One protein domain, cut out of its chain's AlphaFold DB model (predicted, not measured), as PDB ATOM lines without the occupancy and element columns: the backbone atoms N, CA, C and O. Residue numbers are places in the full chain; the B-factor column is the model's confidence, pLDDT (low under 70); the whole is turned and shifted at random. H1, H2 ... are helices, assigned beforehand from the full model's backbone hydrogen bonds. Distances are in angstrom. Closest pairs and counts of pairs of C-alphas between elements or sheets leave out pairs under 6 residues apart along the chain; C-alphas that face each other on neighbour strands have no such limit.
ATOM      1  N   LYS A   5     220.741 210.856 162.558       85.81
ATOM      2  CA  LYS A   5     221.851 211.688 163.056       85.81
ATOM      3  C   LYS A   5     222.577 212.418 161.918       85.81
ATOM      4  O   LYS A   5     222.823 213.608 162.056       85.81
ATOM      5  N   GLY A   6     222.876 211.714 160.825       86.69
ATOM      6  CA  GLY A   6     223.493 212.277 159.623       86.69
ATOM      7  C   GLY A   6     222.590 213.310 158.952       86.69
ATOM      8  O   GLY A   6     223.052 214.408 158.676       86.69
ATOM      9  N   MET A   7     221.290 213.013 158.833       88.44
ATOM     10  CA  MET A   7     220.284 213.927 158.259       88.44
ATOM     11  C   MET A   7     220.052 215.200 159.087       88.44
ATOM     12  O   MET A   7     219.592 216.205 158.565       88.44
ATOM     13  N   MET A   8     220.336 215.163 160.392       89.31
ATOM     14  CA  MET A   8     220.152 216.302 161.302       89.31
ATOM     15  C   MET A   8     221.427 217.149 161.457       89.31
ATOM     16  O   MET A   8     221.422 218.132 162.206       89.31
ATOM     17  N   THR A   9     222.524 216.778 160.794       86.88
ATOM     18  CA  THR A   9     223.750 217.588 160.727       86.88
ATOM     19  C   THR A   9     223.442 218.900 160.002       86.88
ATOM     20  O   THR A   9     222.729 218.892 159.011       86.88
ATOM     21  N   GLY A  10     223.898 220.038 160.530       87.12
ATOM     22  CA  GLY A  10     223.544 221.371 160.011       87.12
ATOM     23  C   GLY A  10     222.254 221.969 160.592       87.12
ATOM     24  O   GLY A  10     222.078 223.183 160.571       87.12
ATOM     25  N   SER A  11     221.382 221.166 161.214       89.44
ATOM     26  CA  SER A  11     220.217 221.706 161.929       89.44
ATOM     27  C   SER A  11     220.606 222.286 163.299       89.44
ATOM     28  O   SER A  11     221.342 221.665 164.072       89.44
ATOM     29  N   ARG A  12     220.049 223.455 163.651       89.62
ATOM     30  CA  ARG A  12     220.357 224.173 164.906       89.62
ATOM     31  C   ARG A  12     220.045 223.371 166.179       89.62
ATOM     32  O   ARG A  12     220.774 223.481 167.156       89.62
ATOM     33  N   THR A  13     218.969 222.578 166.206       91.44
ATOM     34  CA  THR A  13     218.511 221.872 167.430       91.44
ATOM     35  C   THR A  13     218.504 220.346 167.320       91.44
ATOM     36  O   THR A  13     218.168 219.671 168.297       91.44
ATOM     37  N   ARG A  14     218.840 219.775 166.152       90.38
ATOM     38  CA  ARG A  14     218.777 218.324 165.882       90.38
ATOM     39  C   ARG A  14     217.440 217.679 166.277       90.38
ATOM     40  O   ARG A  14     217.408 216.565 166.797       90.38
ATOM     41  N   GLY A  15     216.340 218.413 166.089       90.38
ATOM     42  CA  GLY A  15     214.977 217.968 166.402       90.38
ATOM     43  C   GLY A  15     214.637 217.895 167.895       90.38
ATOM     44  O   GLY A  15     213.604 217.339 168.250       90.38
ATOM     45  N   ARG A  16     215.488 218.425 168.786       90.00
ATOM     46  CA  ARG A  16     215.226 218.443 170.238       90.00
ATOM     47  C   ARG A  16     214.363 219.638 170.660       90.00
ATOM     48  O   ARG A  16     213.659 219.545 171.658       90.00
ATOM     49  N   GLY A  17     214.404 220.744 169.914       91.88
ATOM     50  CA  GLY A  17     213.815 222.033 170.303       91.88
ATOM     51  C   GLY A  17     214.749 222.876 171.186       91.88
ATOM     52  O   GLY A  17     215.738 222.379 171.720       91.88
ATOM     53  N   HIS A  18     214.455 224.171 171.341       90.00
ATOM     54  CA  HIS A  18     215.397 225.150 171.917       90.00
ATOM     55  C   HIS A  18     215.689 224.981 173.414       90.00
ATOM     56  O   HIS A  18     216.799 225.253 173.861       90.00
ATOM     57  N   LYS A  19     214.705 224.537 174.204       87.94
ATOM     58  CA  LYS A  19     214.834 224.398 175.668       87.94
ATOM     59  C   LYS A  19     215.144 222.960 176.112       87.94
ATOM     60  O   LYS A  19     215.163 222.675 177.310       87.94
ATOM     61  N   LYS A  20     215.365 222.037 175.169       88.62
ATOM     62  CA  LYS A  20     215.595 220.607 175.431       88.62
ATOM     63  C   LYS A  20     217.064 220.224 175.181       88.62
ATOM     64  O   LYS A  20     217.808 220.971 174.564       88.62
ATOM     65  N   GLY A  21     217.493 219.058 175.676       87.94
ATOM     66  CA  GLY A  21     218.893 218.596 175.591       87.94
ATOM     67  C   GLY A  21     219.778 218.971 176.788       87.94
ATOM     68  O   GLY A  21     220.994 218.840 176.709       87.94
ATOM     69  N   ARG A  22     219.170 219.426 177.889       91.31
ATOM     70  CA  ARG A  22     219.838 219.685 179.173       91.31
ATOM     71  C   ARG A  22     219.957 218.401 180.011       91.31
ATOM     72  O   ARG A  22     219.531 217.327 179.594       91.31
ATOM     73  N   GLY A  23     220.516 218.532 181.214       93.31
ATOM     74  CA  GLY A  23     220.726 217.434 182.158       93.31
ATOM     75  C   GLY A  23     219.457 216.886 182.832       93.31
ATOM     76  O   GLY A  23     218.339 216.969 182.328       93.31
ATOM     77  N   ALA A  24     219.638 216.296 184.015       93.62
ATOM     78  CA  ALA A  24     218.596 215.550 184.726       93.62
ATOM     79  C   ALA A  24     217.353 216.373 185.104       93.62
ATOM     80  O   ALA A  24     216.268 215.802 185.155       93.62
ATOM     81  N   GLY A  25     217.467 217.692 185.291       93.25
ATOM     82  CA  GLY A  25     216.311 218.553 185.570       93.25
ATOM     83  C   GLY A  25     215.239 218.476 184.479       93.25
ATOM     84  O   GLY A  25     214.055 218.381 184.782       93.25
ATOM     85  N   LEU A  26     215.647 218.364 183.210       92.81
ATOM     86  CA  LEU A  26     214.712 218.219 182.090       92.81
ATOM     87  C   LEU A  26     213.956 216.880 182.111       92.81
ATOM     88  O   LEU A  26     212.858 216.780 181.574       92.81
ATOM     89  N   ARG A  27     214.552 215.854 182.728       91.75
ATOM     90  CA  ARG A  27     213.976 214.513 182.891       91.75
ATOM     91  C   ARG A  27     213.238 214.355 184.226       91.75
ATOM     92  O   ARG A  27     212.794 213.251 184.530       91.75
ATOM     93  N   GLY A  28     213.149 215.407 185.045       92.69
ATOM     94  CA  GLY A  28     212.590 215.330 186.397       92.69
ATOM     95  C   GLY A  28     213.438 214.472 187.345       92.69
ATOM     96  O   GLY A  28     212.898 213.633 188.059       92.69
ATOM     97  N   GLY A  29     214.766 214.616 187.290       94.94
ATOM     98  CA  GLY A  29     215.730 213.878 188.113       94.94
ATOM     99  C   GLY A  29     216.390 212.686 187.405       94.94
ATOM    100  O   GLY A  29     216.108 212.392 186.241       94.94
ATOM    101  N   ARG A  30     217.338 212.028 188.088       94.88
ATOM    102  CA  ARG A  30     218.023 210.814 187.600       94.88
ATOM    103  C   ARG A  30     217.283 209.558 188.076       94.88
ATOM    104  O   ARG A  30     216.734 209.551 189.173       94.88
ATOM    105  N   GLY A  31     217.290 208.499 187.265       92.12
ATOM    106  CA  GLY A  31     216.665 207.218 187.615       92.12
ATOM    107  C   GLY A  31     215.185 207.362 187.979       92.12
ATOM    108  O   GLY A  31     214.433 208.037 187.275       92.12
ATOM    109  N   ASN A  32     214.793 206.764 189.109       91.94
ATOM    110  CA  ASN A  32     213.411 206.765 189.601       91.94
ATOM    111  C   ASN A  32     213.041 208.002 190.435       91.94
ATOM    112  O   ASN A  32     212.035 207.993 191.135       91.94
ATOM    113  N   ALA A  33     213.833 209.075 190.377       94.25
ATOM    114  CA  ALA A  33     213.513 210.314 191.077       94.25
ATOM    115  C   ALA A  33     212.102 210.818 190.724       94.25
ATOM    116  O   ALA A  33     211.700 210.821 189.557       94.25
ATOM    117  N   GLY A  34     211.371 211.260 191.750       92.94
ATOM    118  CA  GLY A  34     209.987 211.714 191.625       92.94
ATOM    119  C   GLY A  34     208.953 210.588 191.603       92.94
ATOM    120  O   GLY A  34     207.774 210.891 191.441       92.94
ATOM    121  N   CYS A  35     209.356 209.325 191.788       91.38
ATOM    122  CA  CYS A  35     208.468 208.164 191.764       91.38
ATOM    123  C   CYS A  35     207.248 208.265 192.686       91.38
ATOM    124  O   CYS A  35     206.153 207.937 192.265       91.38
ATOM    125  N   HIS A  36     207.417 208.799 193.893       89.19
ATOM    126  CA  HIS A  36     206.325 209.011 194.851       89.19
ATOM    127  C   HIS A  36     205.745 210.433 194.827       89.19
ATOM    128  O   HIS A  36     204.954 210.793 195.692       89.19
ATOM    129  N   LYS A  37     206.174 211.275 193.879       90.88
ATOM    130  CA  LYS A  37     205.794 212.694 193.793       90.88
ATOM    131  C   LYS A  37     205.408 213.050 192.354       90.88
ATOM    132  O   LYS A  37     204.425 212.546 191.824       90.88
ATOM    133  N   THR A  38     206.217 213.871 191.686       91.56
ATOM    134  CA  THR A  38     205.949 214.440 190.356       91.56
ATOM    135  C   THR A  38     205.769 213.398 189.247       91.56
ATOM    136  O   THR A  38     205.101 213.675 188.259       91.56
ATOM    137  N   LYS A  39     206.349 212.198 189.384       91.94
ATOM    138  CA  LYS A  39     206.225 211.097 188.411       91.94
ATOM    139  C   LYS A  39     205.295 209.975 188.874       91.94
ATOM    140  O   LYS A  39     205.241 208.948 188.204       91.94
ATOM    141  N   ARG A  40     204.565 210.146 189.980       90.50
ATOM    142  CA  ARG A  40     203.733 209.085 190.565       90.50
ATOM    143  C   ARG A  40     202.749 208.489 189.559       90.50
ATOM    144  O   ARG A  40     202.797 207.294 189.302       90.50
ATOM    145  N   ILE A  41     201.984 209.348 188.886       90.31
ATOM    146  CA  ILE A  41     200.980 208.944 187.888       90.31
ATOM    147  C   ILE A  41     201.606 208.128 186.746       90.31
ATOM    148  O   ILE A  41     201.026 207.149 186.289       90.31
ATOM    149  N   MET A  42     202.796 208.519 186.272       91.31
ATOM    150  CA  MET A  42     203.494 207.792 185.206       91.31
ATOM    151  C   MET A  42     203.808 206.358 185.639       91.31
ATOM    152  O   MET A  42     203.609 205.425 184.869       91.31
ATOM    153  N   TYR A  43     204.325 206.185 186.851       91.06
ATOM    154  CA  TYR A  43     204.730 204.876 187.344       91.06
ATOM    155  C   TYR A  43     203.541 203.990 187.719       91.06
ATOM    156  O   TYR A  43     203.572 202.804 187.402       91.06
ATOM    157  N   GLU A  44     202.487 204.563 188.304       89.19
ATOM    158  CA  GLU A  44     201.237 203.849 188.593       89.19
ATOM    159  C   GLU A  44     200.610 203.294 187.304       89.19
ATOM    160  O   GLU A  44     200.228 202.129 187.259       89.19
ATOM    161  N   ARG A  45     200.610 204.070 186.208       91.44
ATOM    162  CA  ARG A  45     200.111 203.611 184.894       91.44
ATOM    163  C   ARG A  45     200.903 202.451 184.290       91.44
ATOM    164  O   ARG A  45     200.349 201.690 183.510       91.44
ATOM    165  N   VAL A  46     202.187 202.326 184.619       92.50
ATOM    166  CA  VAL A  46     203.052 201.227 184.148       92.50
ATOM    167  C   VAL A  46     203.002 200.034 185.124       92.50
ATOM    168  O   VAL A  46     203.755 199.078 184.980       92.50
ATOM    169  N   GLY A  47     202.119 200.069 186.129       89.12
ATOM    170  CA  GLY A  47     201.960 198.994 187.109       89.12
ATOM    171  C   GLY A  47     203.087 198.933 188.139       89.12
ATOM    172  O   GLY A  47     203.267 197.918 188.810       89.12
TER     173      GLY A  47
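This is residues 5 to 47 of the 114 residues of the protein "50S ribosomal protein L15" of Euryarchaeota archaeon (UniProt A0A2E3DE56). This is a long, winding chain with little regular structure: a short helix, H2, sits at one end of a rod, a still shorter one, H1, lies part way along, and residues 7 to 12 stick out at the other end. The printed part has 43 residues with two named helices, H1 then H2, and no named strand. The class is all helix, though the helices hold only 10 residues. The whole is extended, with a radius of gyration of the C-alphas of 14.7 A and spans of 41 by 19 by 14 A.

H2, residues 40 to 45, and H1, residues 24 to 27, are apart. In H2 every O i to N i+4 pair is within hydrogen-bond range; H1 is too short for such a pair, and its one O i to N i+3 pair is within range. Residues 7 to 12 stand free.

H2 measures 8.7 A from C-alpha 40 to C-alpha 45, which is at (200.111, 203.611, 184.894). H1 measures 5.1 A and begins with C-alpha 24 at (218.596, 215.550, 184.726).

The farthest C-alphas, Gly 10 and Gly 47, are 41.2 A apart. The link from H1 to H2, 12 residues, is long. The printed part has no cut, and no printed residue is under pLDDT 70.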